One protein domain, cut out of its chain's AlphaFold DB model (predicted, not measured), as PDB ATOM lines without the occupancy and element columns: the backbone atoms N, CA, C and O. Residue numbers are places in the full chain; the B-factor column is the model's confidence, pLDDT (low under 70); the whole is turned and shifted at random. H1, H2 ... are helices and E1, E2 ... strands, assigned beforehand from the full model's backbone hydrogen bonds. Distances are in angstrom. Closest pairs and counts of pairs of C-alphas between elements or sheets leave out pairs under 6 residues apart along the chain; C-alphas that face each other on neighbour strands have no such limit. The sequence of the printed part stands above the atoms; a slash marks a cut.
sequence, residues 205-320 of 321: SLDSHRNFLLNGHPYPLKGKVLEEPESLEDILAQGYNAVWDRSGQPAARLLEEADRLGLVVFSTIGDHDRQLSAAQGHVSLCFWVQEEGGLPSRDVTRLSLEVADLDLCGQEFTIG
ATOM      1  N   SER A 205       5.329 -15.396 -25.731       84.06
ATOM      2  CA  SER A 205       4.091 -14.888 -26.314       84.06
ATOM      3  C   SER A 205       3.075 -16.009 -26.472       84.06
ATOM      4  O   SER A 205       3.421 -17.182 -26.386       84.06
ATOM      5  N   LEU A 206       1.835 -15.639 -26.770       84.25
ATOM      6  CA  LEU A 206       0.837 -16.564 -27.288       84.25
ATOM      7  C   LEU A 206       0.709 -16.357 -28.801       84.25
ATOM      8  O   LEU A 206       0.741 -15.213 -29.265       84.25
ATOM      9  N   ASP A 207       0.581 -17.436 -29.567       86.25
ATOM     10  CA  ASP A 207       0.253 -17.337 -30.991       86.25
ATOM     11  C   ASP A 207      -1.237 -16.988 -31.214       86.25
ATOM     12  O   ASP A 207      -2.007 -16.788 -30.271       86.25
ATOM     13  N   SER A 208      -1.676 -16.903 -32.475       85.44
ATOM     14  CA  SER A 208      -3.073 -16.585 -32.817       85.44
ATOM     15  C   SER A 208      -4.094 -17.636 -32.367       85.44
ATOM     16  O   SER A 208      -5.288 -17.346 -32.350       85.44
ATOM     17  N   HIS A 209      -3.641 -18.843 -32.033       84.62
ATOM     18  CA  HIS A 209      -4.445 -19.938 -31.494       84.62
ATOM     19  C   HIS A 209      -4.311 -20.055 -29.972       84.62
ATOM     20  O   HIS A 209      -4.841 -20.990 -29.386       84.62
ATOM     21  N   ARG A 210      -3.641 -19.088 -29.334       81.12
ATOM     22  CA  ARG A 210      -3.315 -19.072 -27.906       81.12
ATOM     23  C   ARG A 210      -2.364 -20.190 -27.470       81.12
ATOM     24  O   ARG A 210      -2.272 -20.473 -26.279       81.12
ATOM     25  N   ASN A 211      -1.596 -20.771 -28.394       85.81
ATOM     26  CA  ASN A 211      -0.508 -21.673 -28.031       85.81
ATOM     27  C   ASN A 211       0.651 -20.883 -27.436       85.81
ATOM     28  O   ASN A 211       0.980 -19.785 -27.895       85.81
ATOM     29  N   PHE A 212       1.311 -21.476 -26.452       88.06
ATOM     30  CA  PHE A 212       2.453 -20.867 -25.801       88.06
ATOM     31  C   PHE A 212       3.709 -20.933 -26.671       88.06
ATOM     32  O   PHE A 212       4.083 -21.997 -27.173       88.06
ATOM     33  N   LEU A 213       4.386 -19.794 -26.812       89.31
ATOM     34  CA  LEU A 213       5.679 -19.681 -27.470       89.31
ATOM     35  C   LEU A 213       6.742 -19.247 -26.458       89.31
ATOM     36  O   LEU A 213       6.585 -18.211 -25.808       89.31
ATOM     37  N   LEU A 214       7.846 -19.989 -26.397       90.69
ATOM     38  CA  LEU A 214       9.065 -19.622 -25.677       90.69
ATOM     39  C   LEU A 214      10.169 -19.346 -26.695       90.69
ATOM     40  O   LEU A 214      10.397 -20.143 -27.600       90.69
ATOM     41  N   ASN A 215      10.799 -18.177 -26.602       89.38
ATOM     42  CA  ASN A 215      11.844 -17.723 -27.521       89.38
ATOM     43  C   ASN A 215      11.446 -17.796 -29.011       89.38
ATOM     44  O   ASN A 215      12.282 -17.940 -29.899       89.38
ATOM     45  N   GLY A 216      10.145 -17.653 -29.291       88.75
ATOM     46  CA  GLY A 216       9.564 -17.726 -30.637       88.75
ATOM     47  C   GLY A 216       9.235 -19.142 -31.126       88.75
ATOM     48  O   GLY A 216       8.732 -19.286 -32.240       88.75
ATOM     49  N   HIS A 217       9.471 -20.172 -30.312       91.38
ATOM     50  CA  HIS A 217       9.200 -21.570 -30.637       91.38
ATOM     51  C   HIS A 217       7.998 -22.109 -29.851       91.38
ATOM     52  O   HIS A 217       7.826 -21.737 -28.691       91.38
ATOM     53  N   PRO A 218       7.168 -22.995 -30.442       93.44
ATOM     54  CA  PRO A 218       6.110 -23.679 -29.707       93.44
ATOM     55  C   PRO A 218       6.663 -24.410 -28.486       93.44
ATOM     56  O   PRO A 218       7.563 -25.240 -28.611       93.44
ATOM     57  N   TYR A 219       6.101 -24.111 -27.320       93.50
ATOM     58  CA  TYR A 219       6.475 -24.728 -26.054       93.50
ATOM     59  C   TYR A 219       5.196 -25.149 -25.322       93.50
ATOM     60  O   TYR A 219       4.683 -24.390 -24.498       93.50
ATOM     61  N   PRO A 220       4.625 -26.322 -25.671       93.06
ATOM     62  CA  PRO A 220       3.393 -26.813 -25.066       93.06
ATOM     63  C   PRO A 220       3.550 -26.934 -23.556       93.06
ATOM     64  O   PRO A 220       4.525 -27.517 -23.071       93.06
ATOM     65  N   LEU A 221       2.596 -26.384 -22.814       93.19
ATOM     66  CA  LEU A 221       2.632 -26.422 -21.362       93.19
ATOM     67  C   LEU A 221       1.799 -27.587 -20.858       93.19
ATOM     68  O   LEU A 221       0.614 -27.685 -21.168       93.19
ATOM     69  N   LYS A 222       2.430 -28.432 -20.048       94.94
ATOM     70  CA  LYS A 222       1.780 -29.407 -19.183       94.94
ATOM     71  C   LYS A 222       2.088 -29.002 -17.751       94.94
ATOM     72  O   LYS A 222       3.222 -29.143 -17.289       94.94
ATOM     73  N   GLY A 223       1.089 -28.471 -17.067       94.50
ATOM     74  CA  GLY A 223       1.240 -27.903 -15.742       94.50
ATOM     75  C   GLY A 223       0.493 -28.652 -14.651       94.50
ATOM     76  O   GLY A 223      -0.435 -29.415 -14.922       94.50
ATOM     77  N   LYS A 224       0.910 -28.403 -13.408       95.12
ATOM     78  CA  LYS A 224       0.257 -28.904 -12.196       95.12
ATOM     79  C   LYS A 224      -0.180 -27.749 -11.289       95.12
ATOM     80  O   LYS A 224       0.593 -26.826 -11.045       95.12
ATOM     81  N   VAL A 225      -1.411 -27.787 -10.796       93.00
ATOM     82  CA  VAL A 225      -1.939 -26.863  -9.784       93.00
ATOM     83  C   VAL A 225      -1.386 -27.261  -8.418       93.00
ATOM     84  O   VAL A 225      -1.489 -28.423  -8.029       93.00
ATOM     85  N   LEU A 226      -0.804 -26.302  -7.700       89.88
ATOM     86  CA  LEU A 226      -0.251 -26.500  -6.363       89.88
ATOM     87  C   LEU A 226      -1.341 -26.240  -5.317       89.88
ATOM     88  O   LEU A 226      -1.807 -25.111  -5.168       89.88
ATOM     89  N   GLU A 227      -1.760 -27.285  -4.607       79.94
ATOM     90  CA  GLU A 227      -2.693 -27.175  -3.471       79.94
ATOM     91  C   GLU A 227      -1.957 -27.183  -2.125       79.94
ATOM     92  O   GLU A 227      -2.364 -26.506  -1.182       79.94
ATOM     93  N   GLU A 228      -0.835 -27.899  -2.060       77.19
ATOM     94  CA  GLU A 228       0.080 -27.956  -0.924       77.19
ATOM     95  C   GLU A 228       1.527 -27.789  -1.424       77.19
ATOM     96  O   GLU A 228       1.786 -27.957  -2.621       77.19
ATOM     97  N   PRO A 229       2.492 -27.447  -0.548       76.06
ATOM     98  CA  PRO A 229       3.900 -27.421  -0.920       76.06
ATOM     99  C   PRO A 229       4.367 -28.792  -1.425       76.06
ATOM    100  O   PRO A 229       4.440 -29.760  -0.670       76.06
ATOM    101  N   GLU A 230       4.718 -28.859  -2.707       84.00
ATOM    102  CA  GLU A 230       5.255 -30.049  -3.364       84.00
ATOM    103  C   GLU A 230       6.676 -29.793  -3.877       84.00
ATOM    104  O   GLU A 230       7.060 -28.663  -4.186       84.00
ATOM    105  N   SER A 231       7.465 -30.863  -3.987       91.69
ATOM    106  CA  SER A 231       8.801 -30.825  -4.587       91.69
ATOM    107  C   SER A 231       8.702 -30.513  -6.083       91.69
ATOM    108  O   SER A 231       8.097 -31.275  -6.846       91.69
ATOM    109  N   LEU A 232       9.303 -29.403  -6.521       94.62
ATOM    110  CA  LEU A 232       9.301 -29.030  -7.937       94.62
ATOM    111  C   LEU A 232      10.121 -30.008  -8.787       94.62
ATOM    112  O   LEU A 232       9.795 -30.222  -9.954       94.62
ATOM    113  N   GLU A 233      11.140 -30.647  -8.216       95.31
ATOM    114  CA  GLU A 233      11.887 -31.715  -8.875       95.31
ATOM    115  C   GLU A 233      11.019 -32.943  -9.145       95.31
ATOM    116  O   GLU A 233      11.109 -33.527 -10.225       95.31
ATOM    117  N   ASP A 234      10.149 -33.316  -8.202       95.19
ATOM    118  CA  ASP A 234       9.238 -34.450  -8.384       95.19
ATOM    119  C   ASP A 234       8.162 -34.125  -9.425       95.19
ATOM    120  O   ASP A 234       7.786 -34.986 -10.226       95.19
ATOM    121  N   ILE A 235       7.678 -32.881  -9.446       95.38
ATOM    122  CA  ILE A 235       6.772 -32.375 -10.484       95.38
ATOM    123  C   ILE A 235       7.457 -32.441 -11.857       95.38
ATOM    124  O   ILE A 235       6.894 -32.989 -12.808       95.38
ATOM    125  N   LEU A 236       8.697 -31.966 -11.962       96.06
ATOM    126  CA  LEU A 236       9.472 -32.047 -13.198       96.06
ATOM    127  C   LEU A 236       9.696 -33.506 -13.636       96.06
ATOM    128  O   LEU A 236       9.529 -33.833 -14.812       96.06
ATOM    129  N   ALA A 237      10.007 -34.406 -12.699       96.19
ATOM    130  CA  ALA A 237      10.212 -35.831 -12.969       96.19
ATOM    131  C   ALA A 237       8.942 -36.543 -13.472       96.19
ATOM    132  O   ALA A 237       9.032 -37.515 -14.224       96.19
ATOM    133  N   GLN A 238       7.757 -36.043 -13.109       95.69
ATOM    134  CA  GLN A 238       6.465 -36.497 -13.639       95.69
ATOM    135  C   GLN A 238       6.161 -35.960 -15.053       95.69
ATOM    136  O   GLN A 238       5.145 -36.320 -15.655       95.69
ATOM    137  N   GLY A 239       7.044 -35.125 -15.610       95.56
ATOM    138  CA  GLY A 239       6.941 -34.583 -16.963       95.56
ATOM    139  C   GLY A 239       6.139 -33.286 -17.064       95.56
ATOM    140  O   GLY A 239       5.737 -32.921 -18.167       95.56
ATOM    141  N   TYR A 240       5.884 -32.605 -15.944       96.94
ATOM    142  CA  TYR A 240       5.316 -31.258 -15.962       96.94
ATOM    143  C   TYR A 240       6.411 -30.223 -16.233       96.94
ATOM    144  O   TYR A 240       7.531 -30.340 -15.742       96.94
ATOM    145  N   ASN A 241       6.079 -29.192 -17.004       95.69
ATOM    146  CA  ASN A 241       6.961 -28.061 -17.299       95.69
ATOM    147  C   ASN A 241       6.388 -26.711 -16.832       95.69
ATOM    148  O   ASN A 241       6.968 -25.656 -17.105       95.69
ATOM    149  N   ALA A 242       5.265 -26.750 -16.113       94.88
ATOM    150  CA  ALA A 242       4.647 -25.596 -15.490       94.88
ATOM    151  C   ALA A 242       4.029 -25.946 -14.133       94.88
ATOM    152  O   ALA A 242       3.665 -27.092 -13.864       94.88
ATOM    153  N   VAL A 243       3.866 -24.934 -13.292       94.12
ATOM    154  CA  VAL A 243       3.123 -25.023 -12.033       94.12
ATOM    155  C   VAL A 243       2.173 -23.848 -11.909       94.12
ATOM    156  O   VAL A 243       2.451 -22.784 -12.450       94.12
ATOM    157  N   TRP A 244       1.059 -24.024 -11.205       91.19
ATOM    158  CA  TRP A 244       0.127 -22.942 -10.903       91.19
ATOM    159  C   TRP A 244      -0.075 -22.814  -9.399       91.19
ATOM    160  O   TRP A 244      -0.711 -23.665  -8.782       91.19
ATOM    161  N   ASP A 245       0.433 -21.723  -8.831       86.25
ATOM    162  CA  ASP A 245       0.106 -21.299  -7.478       86.25
ATOM    163  C   ASP A 245      -1.189 -20.467  -7.461       86.25
ATOM    164  O   ASP A 245      -1.258 -19.342  -7.966       86.25
ATOM    165  N   ARG A 246      -2.246 -21.013  -6.859       81.19
ATOM    166  CA  ARG A 246      -3.536 -20.318  -6.748       81.19
ATOM    167  C   ARG A 246      -3.600 -19.299  -5.618       81.19
ATOM    168  O   ARG A 246      -4.586 -18.570  -5.531       81.19
ATOM    169  N   SER A 247      -2.571 -19.203  -4.776       75.75
ATOM    170  CA  SER A 247      -2.541 -18.234  -3.674       75.75
ATOM    171  C   SER A 247      -2.573 -16.777  -4.159       75.75
ATOM    172  O   SER A 247      -2.987 -15.879  -3.424       75.75
ATOM    173  N   GLY A 248      -2.119 -16.541  -5.396       70.69
ATOM    174  CA  GLY A 248      -1.917 -15.214  -5.968       70.69
ATOM    175  C   GLY A 248      -0.663 -14.499  -5.456       70.69
ATOM    176  O   GLY A 248      -0.398 -13.370  -5.871       70.69
ATOM    177  N   GLN A 249       0.100 -15.119  -4.557       70.25
ATOM    178  CA  GLN A 249       1.322 -14.586  -3.958       70.25
ATOM    179  C   GLN A 249       2.357 -15.717  -3.842       70.25
ATOM    180  O   GLN A 249       2.598 -16.209  -2.736       70.25
ATOM    181  N   PRO A 250       2.960 -16.142  -4.968       75.75
ATOM    182  CA  PRO A 250       3.965 -17.193  -4.946       75.75
ATOM    183  C   PRO A 250       5.135 -16.785  -4.060       75.75
ATOM    184  O   PRO A 250       5.685 -15.692  -4.195       75.75
ATOM    185  N   ALA A 251       5.509 -17.677  -3.144       75.12
ATOM    186  CA  ALA A 251       6.653 -17.468  -2.269       75.12
ATOM    187  C   ALA A 251       7.947 -17.349  -3.092       75.12
ATOM    188  O   ALA A 251       8.128 -18.079  -4.069       75.12
ATOM    189  N   ALA A 252       8.884 -16.500  -2.660       75.56
ATOM    190  CA  ALA A 252      10.160 -16.300  -3.354       75.56
ATOM    191  C   ALA A 252      10.900 -17.627  -3.606       75.56
ATOM    192  O   ALA A 252      11.385 -17.866  -4.707       75.56
ATOM    193  N   ARG A 253      10.889 -18.549  -2.633       78.00
ATOM    194  CA  ARG A 253      11.487 -19.887  -2.773       78.00
ATOM    195  C   ARG A 253      10.890 -20.698  -3.927       78.00
ATOM    196  O   ARG A 253      11.631 -21.384  -4.624       78.00
ATOM    197  N   LEU A 254       9.571 -20.632  -4.134       84.88
ATOM    198  CA  LEU A 254       8.912 -21.311  -5.254       84.88
ATOM    199  C   LEU A 254       9.425 -20.753  -6.586       84.88
ATOM    200  O   LEU A 254       9.742 -21.521  -7.492       84.88
ATOM    201  N   LEU A 255       9.533 -19.426  -6.687       85.06
ATOM    202  CA  LEU A 255      10.019 -18.747  -7.887       85.06
ATOM    203  C   LEU A 255      11.499 -19.051  -8.150       85.06
ATOM    204  O   LEU A 255      11.849 -19.423  -9.263       85.06
ATOM    205  N   GLU A 256      12.372 -18.975  -7.141       85.12
ATOM    206  CA  GLU A 256      13.801 -19.300  -7.281       85.12
ATOM    207  C   GLU A 256      14.039 -20.745  -7.740       85.12
ATOM    208  O   GLU A 256      14.923 -21.005  -8.567       85.12
ATOM    209  N   GLU A 257      13.249 -21.679  -7.212       90.19
ATOM    210  CA  GLU A 257      13.318 -23.093  -7.568       90.19
ATOM    211  C   GLU A 257      12.793 -23.327  -8.991       90.19
ATOM    212  O   GLU A 257      13.437 -24.007  -9.795       90.19
ATOM    213  N   ALA A 258      11.677 -22.688  -9.355       92.62
ATOM    214  CA  ALA A 258      11.139 -22.729 -10.711       92.62
ATOM    215  C   ALA A 258      12.123 -22.145 -11.737       92.62
ATOM    216  O   ALA A 258      12.342 -22.750 -12.788       92.62
ATOM    217  N   ASP A 259      12.783 -21.028 -11.413       90.88
ATOM    218  CA  ASP A 259      13.834 -20.422 -12.237       90.88
ATOM    219  C   ASP A 259      14.956 -21.420 -12.528       90.88
ATOM    220  O   ASP A 259      15.421 -21.523 -13.666       90.88
ATOM    221  N   ARG A 260      15.401 -22.133 -11.483       93.06
ATOM    222  CA  ARG A 260      16.499 -23.107 -11.530       93.06
ATOM    223  C   ARG A 260      16.137 -24.337 -12.356       93.06
ATOM    224  O   ARG A 260      17.003 -24.882 -13.037       93.06
ATOM    225  N   LEU A 261      14.889 -24.783 -12.261       95.56
ATOM    226  CA  LEU A 261      14.394 -25.992 -12.919       95.56
ATOM    227  C   LEU A 261      13.823 -25.737 -14.315       95.56
ATOM    228  O   LEU A 261      13.561 -26.690 -15.047       95.56
ATOM    229  N   GLY A 262      13.636 -24.476 -14.702       94.06
ATOM    230  CA  GLY A 262      13.066 -24.141 -16.002       94.06
ATOM    231  C   GLY A 262      11.538 -24.193 -16.048       94.06
ATOM    232  O   GLY A 262      10.960 -24.288 -17.131       94.06
ATOM    233  N   LEU A 263      10.869 -24.175 -14.895       95.00
ATOM    234  CA  LEU A 263       9.413 -24.267 -14.821       95.00
ATOM    235  C   LEU A 263       8.765 -22.906 -15.099       95.00
ATOM    236  O   LEU A 263       9.209 -21.864 -14.615       95.00
ATOM    237  N   VAL A 264       7.675 -22.924 -15.866       92.12
ATOM    238  CA  VAL A 264       6.801 -21.755 -16.043       92.12
ATOM    239  C   VAL A 264       5.842 -21.670 -14.856       92.12
ATOM    240  O   VAL A 264       5.200 -22.662 -14.513       92.12
ATOM    241  N   VAL A 265       5.722 -20.496 -14.232       89.44
ATOM    242  CA  VAL A 265       4.881 -20.310 -13.041       89.44
ATOM    243  C   VAL A 265       3.616 -19.551 -13.412       89.44
ATOM    244  O   VAL A 265       3.643 -18.461 -13.965       89.44
ATOM    245  N   PHE A 266       2.476 -20.114 -13.071       87.06
ATOM    246  CA  PHE A 266       1.189 -19.452 -13.136       87.06
ATOM    247  C   PHE A 266       0.825 -19.005 -11.728       87.06
ATOM    248  O   PHE A 266       1.056 -19.726 -10.758       87.06
ATOM    249  N   SER A 267       0.249 -17.819 -11.617       80.88
ATOM    250  CA  SER A 267      -0.288 -17.292 -10.374       80.88
ATOM    251  C   SER A 267      -1.665 -16.705 -10.629       80.88
ATOM    252  O   SER A 267      -1.871 -15.982 -11.603       80.88
ATOM    253  N   THR A 268      -2.624 -16.969  -9.748       79.19
ATOM    254  CA  THR A 268      -3.939 -16.317  -9.835       79.19
ATOM    255  C   THR A 268      -3.790 -14.795  -9.662       79.19
ATOM    256  O   THR A 268      -2.948 -14.337  -8.888       79.19
ATOM    257  N   ILE A 269      -4.553 -13.985 -10.407       68.88
ATOM    258  CA  ILE A 269      -4.542 -12.516 -10.261       68.88
ATOM    259  C   ILE A 269      -4.938 -12.136  -8.831       68.88
ATOM    260  O   ILE A 269      -5.927 -12.626  -8.293       68.88
ATOM    261  N   GLY A 270      -4.173 -11.220  -8.244       66.00
ATOM    262  CA  GLY A 270      -4.356 -10.722  -6.887       66.00
ATOM    263  C   GLY A 270      -4.035  -9.230  -6.806       66.00
ATOM    264  O   GLY A 270      -4.383  -8.457  -7.699       66.00
ATOM    265  N   ASP A 271      -3.375  -8.812  -5.726       64.69
ATOM    266  CA  ASP A 271      -2.872  -7.441  -5.583       64.69
ATOM    267  C   ASP A 271      -1.720  -7.194  -6.570       64.69
ATOM    268  O   ASP A 271      -0.618  -7.719  -6.399       64.69
ATOM    269  N   HIS A 272      -1.988  -6.390  -7.602       64.44
ATOM    270  CA  HIS A 272      -1.079  -6.149  -8.720       64.44
ATOM    271  C   HIS A 272       0.282  -5.579  -8.296       64.44
ATOM    272  O   HIS A 272       1.311  -6.013  -8.814       64.44
ATOM    273  N   ASP A 273       0.311  -4.647  -7.339       62.50
ATOM    274  CA  ASP A 273       1.557  -3.999  -6.918       62.50
ATOM    275  C   ASP A 273       2.447  -4.985  -6.151       62.50
ATOM    276  O   ASP A 273       3.659  -5.059  -6.381       62.50
ATOM    277  N   ARG A 274       1.841  -5.806  -5.283       62.12
ATOM    278  CA  ARG A 274       2.550  -6.887  -4.579       62.12
ATOM    279  C   ARG A 274       3.049  -7.958  -5.543       62.12
ATOM    280  O   ARG A 274       4.177  -8.419  -5.414       62.12
ATOM    281  N   GLN A 275       2.235  -8.309  -6.529       64.12
ATOM    282  CA  GLN A 275       2.551  -9.296  -7.558       64.12
ATOM    283  C   GLN A 275       3.721  -8.872  -8.450       64.12
ATOM    284  O   GLN A 275       4.631  -9.663  -8.701       64.12
ATOM    285  N   LEU A 276       3.741  -7.610  -8.882       64.69
ATOM    286  CA  LEU A 276       4.873  -7.050  -9.615       64.69
ATOM    287  C   LEU A 276       6.140  -7.007  -8.757       64.69
ATOM    288  O   LEU A 276       7.214  -7.285  -9.282       64.69
ATOM    289  N   SER A 277       6.033  -6.683  -7.465       63.50
ATOM    290  CA  SER A 277       7.178  -6.689  -6.544       63.50
ATOM    291  C   SER A 277       7.755  -8.095  -6.361       63.50
ATOM    292  O   SER A 277       8.961  -8.269  -6.492       63.50
ATOM    293  N   ALA A 278       6.903  -9.101  -6.137       61.72
ATOM    294  CA  ALA A 278       7.325 -10.491  -5.957       61.72
ATOM    295  C   ALA A 278       7.947 -11.091  -7.226       61.72
ATOM    296  O   ALA A 278       8.866 -11.888  -7.136       61.72
ATOM    297  N   ALA A 279       7.488 -10.697  -8.419       58.44
ATOM    298  CA  ALA A 279       8.076 -11.152  -9.680       58.44
ATOM    299  C   ALA A 279       9.375 -10.406 -10.056       58.44
ATOM    300  O   ALA A 279      10.134 -10.869 -10.913       58.44
ATOM    301  N   GLN A 280       9.646  -9.239  -9.458       59.16
ATOM    302  CA  GLN A 280      10.850  -8.464  -9.754       59.16
ATOM    303  C   GLN A 280      12.092  -9.183  -9.229       59.16
ATOM    304  O   GLN A 280      12.394  -9.169  -8.042       59.16
ATOM    305  N   GLY A 281      12.863  -9.751 -10.157       55.75
ATOM    306  CA  GLY A 281      14.125 -10.422  -9.854       55.75
ATOM    307  C   GLY A 281      14.128 -11.922 -10.130       55.75
ATOM    308  O   GLY A 281      15.200 -12.518 -10.098       55.75
ATOM    309  N   HIS A 282      12.983 -12.509 -10.476       63.28
ATOM    310  CA  HIS A 282      12.897 -13.913 -10.872       63.28
ATOM    311  C   HIS A 282      12.893 -14.081 -12.396       63.28
ATOM    312  O   HIS A 282      12.525 -13.186 -13.167       63.28
ATOM    313  N   VAL A 283      13.366 -15.241 -12.844       58.19
ATOM    314  CA  VAL A 283      13.470 -15.627 -14.258       58.19
ATOM    315  C   VAL A 283      12.160 -16.188 -14.782       58.19
ATOM    316  O   VAL A 283      11.803 -15.932 -15.939       58.19
ATOM    317  N   SER A 284      11.467 -16.938 -13.935       55.97
ATOM    318  CA  SER A 284      10.240 -17.660 -14.206       55.97
ATOM    319  C   SER A 284       9.201 -16.700 -14.749       55.97
ATOM    320  O   SER A 284       9.056 -15.541 -14.347       55.97
ATOM    321  N   LEU A 285       8.522 -17.177 -15.783       57.72
ATOM    322  CA  LEU A 285       7.485 -16.422 -16.448       57.72
ATOM    323  C   LEU A 285       6.235 -16.514 -15.583       57.72
ATOM    324  O   LEU A 285       5.519 -17.499 -15.698       57.72
ATOM    325  N   CYS A 286       6.009 -15.527 -14.715       62.06
ATOM    326  CA  CYS A 286       4.778 -15.431 -13.934       62.06
ATOM    327  C   CYS A 286       3.615 -15.020 -14.845       62.06
ATOM    328  O   CYS A 286       3.500 -13.854 -15.238       62.06
ATOM    329  N   PHE A 287       2.760 -15.980 -15.191       67.94
ATOM    330  CA  PHE A 287       1.491 -15.722 -15.866       67.94
ATOM    331  C   PHE A 287       0.410 -15.438 -14.849       67.94
ATOM    332  O   PHE A 287       0.219 -16.205 -13.908       67.94
ATOM    333  N   TRP A 288      -0.338 -14.368 -15.085       68.00
ATOM    334  CA  TRP A 288      -1.471 -14.039 -14.243       68.00
ATOM    335  C   TRP A 288      -2.735 -14.684 -14.804       68.00
ATOM    336  O   TRP A 288      -3.146 -14.388 -15.929       68.00
ATOM    337  N   VAL A 289      -3.341 -15.575 -14.023       66.69
ATOM    338  CA  VAL A 289      -4.576 -16.275 -14.390       66.69
ATOM    339  C   VAL A 289      -5.771 -15.563 -13.774       66.69
ATOM    340  O   VAL A 289      -5.828 -15.362 -12.559       66.69
ATOM    341  N   GLN A 290      -6.736 -15.182 -14.606       69.31
ATOM    342  CA  GLN A 290      -7.990 -14.590 -14.161       69.31
ATOM    343  C   GLN A 290      -9.036 -15.683 -13.924       69.31
ATOM    344  O   GLN A 290      -9.510 -16.306 -14.876       69.31
ATOM    345  N   GLU A 291      -9.414 -15.891 -12.662       67.31
ATOM    346  CA  GLU A 291     -10.560 -16.734 -12.301       67.31
ATOM    347  C   GLU A 291     -11.898 -16.022 -12.589       67.31
ATOM    348  O   GLU A 291     -11.976 -14.787 -12.633       67.31
ATOM    349  N   GLU A 292     -12.964 -16.799 -12.815       58.50
ATOM    350  CA  GLU A 292     -14.291 -16.269 -13.155       58.50
ATOM    351  C   GLU A 292     -14.801 -15.273 -12.096       58.50
ATOM    352  O   GLU A 292     -14.870 -15.571 -10.906       58.50
ATOM    353  N   GLY A 293     -15.199 -14.072 -12.539       55.62
ATOM    354  CA  GLY A 293     -15.774 -13.028 -11.678       55.62
ATOM    355  C   GLY A 293     -14.783 -12.000 -11.113       55.62
ATOM    356  O   GLY A 293     -15.221 -11.045 -10.469       55.62
ATOM    357  N   GLY A 294     -13.477 -12.128 -11.378       51.09
ATOM    358  CA  GLY A 294     -12.479 -11.110 -11.023       51.09
ATOM    359  C   GLY A 294     -12.602  -9.840 -11.877       51.09
ATOM    360  O   GLY A 294     -12.699  -9.917 -13.101       51.09
ATOM    361  N   LEU A 295     -12.599  -8.657 -11.250       47.69
ATOM    362  CA  LEU A 295     -12.569  -7.373 -11.963       47.69
ATOM    363  C   LEU A 295     -11.188  -7.176 -12.621       47.69
ATOM    364  O   LEU A 295     -10.181  -7.267 -11.918       47.69
ATOM    365  N   PRO A 296     -11.104  -6.856 -13.926       46.56
ATOM    366  CA  PRO A 296      -9.823  -6.596 -14.570       46.56
ATOM    367  C   PRO A 296      -9.214  -5.306 -14.007       46.56
ATOM    368  O   PRO A 296      -9.815  -4.232 -14.112       46.56
ATOM    369  N   SER A 297      -8.017  -5.386 -13.416       45.78
ATOM    370  CA  SER A 297      -7.244  -4.176 -13.133       45.78
ATOM    371  C   SER A 297      -6.712  -3.622 -14.462       45.78
ATOM    372  O   SER A 297      -6.310  -4.359 -15.363       45.78
ATOM    373  N   ARG A 298      -6.799  -2.302 -14.638       42.09
ATOM    374  CA  ARG A 298      -6.593  -1.621 -15.929       42.09
ATOM    375  C   ARG A 298      -5.155  -1.666 -16.470       42.09
ATOM    376  O   ARG A 298      -4.968  -1.260 -17.612       42.09
ATOM    377  N   ASP A 299      -4.193  -2.177 -15.702       40.06
ATOM    378  CA  ASP A 299      -2.759  -2.137 -16.022       40.06
ATOM    379  C   ASP A 299      -2.089  -3.521 -16.144       40.06
ATOM    380  O   ASP A 299      -0.863  -3.622 -16.167       40.06
ATOM    381  N   VAL A 300      -2.854  -4.611 -16.319       42.56
ATOM    382  CA  VAL A 300      -2.266  -5.929 -16.630       42.56
ATOM    383  C   VAL A 300      -1.795  -5.961 -18.091       42.56
ATOM    384  O   VAL A 300      -2.458  -6.466 -18.997       42.56
ATOM    385  N   THR A 301      -0.647  -5.351 -18.369       39.94
ATOM    386  CA  THR A 301      -0.103  -5.307 -19.723       39.94
ATOM    387  C   THR A 301       0.383  -6.689 -20.178       39.94
ATOM    388  O   THR A 301       1.387  -7.206 -19.698       39.94
ATOM    389  N   ARG A 302      -0.309  -7.199 -21.206       46.47
ATOM    390  CA  ARG A 302       0.094  -8.146 -22.269       46.47
ATOM    391  C   ARG A 302      -0.046  -9.659 -22.086       46.47
ATOM    392  O   ARG A 302      -0.203 -10.293 -23.125       46.47
ATOM    393  N   LEU A 303      -0.019 -10.253 -20.892       58.75
ATOM    394  CA  LEU A 303       0.058 -11.728 -20.763       58.75
ATOM    395  C   LEU A 303      -0.785 -12.286 -19.595       58.75
ATOM    396  O   LEU A 303      -0.288 -13.050 -18.772       58.75
ATOM    397  N   SER A 304      -2.059 -11.895 -19.514       65.25
ATOM    398  CA  SER A 304      -3.054 -12.591 -18.685       65.25
ATOM    399  C   SER A 304      -3.769 -13.675 -19.488       65.25
ATOM    400  O   SER A 304      -4.074 -13.485 -20.668       65.25
ATOM    401  N   LEU A 305      -4.057 -14.798 -18.836       72.38
ATOM    402  CA  LEU A 305      -4.888 -15.873 -19.373       72.38
ATOM    403  C   LEU A 305      -6.185 -15.940 -18.575       72.38
ATOM    404  O   LEU A 305      -6.174 -15.777 -17.355       72.38
ATOM    405  N   GLU A 306      -7.301 -16.173 -19.255       75.38
ATOM    406  CA  GLU A 306      -8.528 -16.556 -18.570       75.38
ATOM    407  C   GLU A 306      -8.426 -18.040 -18.220       75.38
ATOM    408  O   GLU A 306      -7.826 -18.818 -18.960       75.38
ATOM    409  N   VAL A 307      -9.034 -18.467 -17.111       78.56
ATOM    410  CA  VAL A 307      -9.117 -19.901 -16.778       78.56
ATOM    411  C   VAL A 307      -9.705 -20.722 -17.933       78.56
ATOM    412  O   VAL A 307      -9.286 -21.854 -18.146       78.56
ATOM    413  N   ALA A 308     -10.619 -20.140 -18.712       79.12
ATOM    414  CA  ALA A 308     -11.218 -20.767 -19.889       79.12
ATOM    415  C   ALA A 308     -10.226 -21.043 -21.037       79.12
ATOM    416  O   ALA A 308     -10.542 -21.822 -21.935       79.12
ATOM    417  N   ASP A 309      -9.042 -20.424 -21.018       79.25
ATOM    418  CA  ASP A 309      -7.965 -20.690 -21.974       79.25
ATOM    419  C   ASP A 309      -7.114 -21.912 -21.585       79.25
ATOM    420  O   ASP A 309      -6.227 -22.306 -22.345       79.25
ATOM    421  N   LEU A 310      -7.350 -22.489 -20.402       85.75
ATOM    422  CA  LEU A 310      -6.642 -23.652 -19.875       85.75
ATOM    423  C   LEU A 310      -7.527 -24.896 -19.997       85.75
ATOM    424  O   LEU A 310      -8.676 -24.892 -19.551       85.75
ATOM    425  N   ASP A 311      -6.980 -25.994 -20.519       88.94
ATOM    426  CA  ASP A 311      -7.634 -27.300 -20.395       88.94
ATOM    427  C   ASP A 311      -7.305 -27.887 -19.020       88.94
ATOM    428  O   ASP A 311      -6.184 -28.345 -18.786       88.94
ATOM    429  N   LEU A 312      -8.258 -27.786 -18.091       90.00
ATOM    430  CA  LEU A 312      -8.117 -28.172 -16.689       90.00
ATOM    431  C   LEU A 312      -8.766 -29.528 -16.413       90.00
ATOM    432  O   LEU A 312      -9.977 -29.698 -16.573       90.00
ATOM    433  N   CYS A 313      -7.983 -30.471 -15.888       89.06
ATOM    434  CA  CYS A 313      -8.461 -31.780 -15.453       89.06
ATOM    435  C   CYS A 313      -7.900 -32.126 -14.067       89.06
ATOM    436  O   CYS A 313      -6.759 -32.564 -13.919       89.06
ATOM    437  N   GLY A 314      -8.709 -31.929 -13.022       88.88
ATOM    438  CA  GLY A 314      -8.256 -32.110 -11.641       88.88
ATOM    439  C   GLY A 314      -7.157 -31.106 -11.282       88.88
ATOM    440  O   GLY A 314      -7.380 -29.901 -11.368       88.88
ATOM    441  N   GLN A 315      -5.986 -31.610 -10.888       89.81
ATOM    442  CA  GLN A 315      -4.796 -30.800 -10.595       89.81
ATOM    443  C   GLN A 315      -3.903 -30.581 -11.827       89.81
ATOM    444  O   GLN A 315      -2.864 -29.942 -11.710       89.81
ATOM    445  N   GLU A 316      -4.254 -31.102 -13.002       93.44
ATOM    446  CA  GLU A 316      -3.472 -30.915 -14.227       93.44
ATOM    447  C   GLU A 316      -4.074 -29.808 -15.095       93.44
ATOM    448  O   GLU A 316      -5.296 -29.641 -15.153       93.44
ATOM    449  N   PHE A 317      -3.215 -29.066 -15.793       92.19
ATOM    450  CA  PHE A 317      -3.635 -28.108 -16.811       92.19
ATOM    451  C   PHE A 317      -2.738 -28.154 -18.041       92.19
ATOM    452  O   PHE A 317      -1.550 -28.466 -17.934       92.19
ATOM    453  N   THR A 318      -3.276 -27.807 -19.211       91.19
ATOM    454  CA  THR A 318      -2.465 -27.669 -20.428       91.19
ATOM    455  C   THR A 318      -2.744 -26.379 -21.195       91.19
ATOM    456  O   THR A 318      -3.835 -25.812 -21.115       91.19
ATOM    457  N   ILE A 319      -1.726 -25.914 -21.930       84.88
ATOM    458  CA  ILE A 319      -1.837 -24.868 -22.956       84.88
ATOM    459  C   ILE A 319      -1.117 -25.351 -24.208       84.88
ATOM    460  O   ILE A 319       0.087 -25.621 -24.180       84.88
ATOM    461  N   GLY A 320      -1.844 -25.380 -25.318       68.00
ATOM    462  CA  GLY A 320      -1.321 -25.758 -26.622       68.00
ATOM    463  C   GLY A 320      -1.701 -27.176 -27.029       68.00
ATOM    464  O   GLY A 320      -0.888 -28.096 -26.915       68.00
TER     465      GLY A 320
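This is residues 205 to 320 of the 321 residues of an uncharacterized protein of Faecalibaculum rodentium (UniProt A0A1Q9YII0). A seven-stranded sheet curls like part of a barrel, left open between its edge strands E6 and E7, with H1, H2 and H3 on the outside of the curl. The first stretch, with the short strand E1, lies at one end, near Leu 221 of E2 and Ile 319 of E8, and a long loop, residues 291 to 303, joins E5 to E6. The 116 printed residues run E1 E2 H1 E3 H2 E4 H3 E5 E6 E7 E8; the sheet is mixed, in the order E6 E5 E4 E3 E2 E8 E7. The class is mixed, helices and strands, with under half of the residues in named elements. The whole is compact, with a radius of gyration of the C-alphas of 13.3 A and spans of 38 by 31 by 29 A.

Start at E1, residues 212 to 214, which pairs with no named strand; its residues 212 to 213 pair antiparallel with residues 205 to 206. Next find three strand-helix-strand units, parallel neighbour strands with a helix between, each with a right-handed crossover: E2 (221 to 226), H1 (232 to 237), E3 (242 to 245); E3, H2 (252 to 261), E4 (264 to 268); E4, H3 (272 to 279), E5 (286 to 290). Look for N 244 and O 224 at 2.8 A, N 266 and O 243 at 2.7 A, and N 287 and O 265 at 2.9 A. H2 is over E4 at a height over the sheet of 9.5 A, along the strands at 6 degrees on the local plane; H1 and H3 only graze the sheet. H1 and H2 touch, closest at the C-alphas of Leu 232 and Ala 258, 7.1 A, at a shallow tilt of 27 degrees, the same way. In H1, H2 and H3 every O i to N i+4 pair is within hydrogen-bond range. E6, residues 304 to 306, is parallel to E5, with N 290 and O 305 at 2.9 A. E7 (311 to 313) and E8 (316 to 319) form a hairpin, with N 313 and O 316 at 2.9 A; E8 is antiparallel to E2, with N 223 and O 317 at 2.8 A. E6 and E7 are apart.

Find C-alpha 212 at (2.453, -20.867, -25.801), where E1 begins. E2 measures 15.3 A, H2 14.3 A, E4 13.5 A and E5 12.8 A from first to last C-alpha. E8 ends at C-alpha 319, (-1.837, -24.868, -22.956).

The C-alphas of Ala 237 and Arg 298, the two farthest apart, are 38.2 A apart. The printed part has no cut, and E5 to E6 is the long link. Residues 269 to 304 and residue 320 have pLDDT under 70.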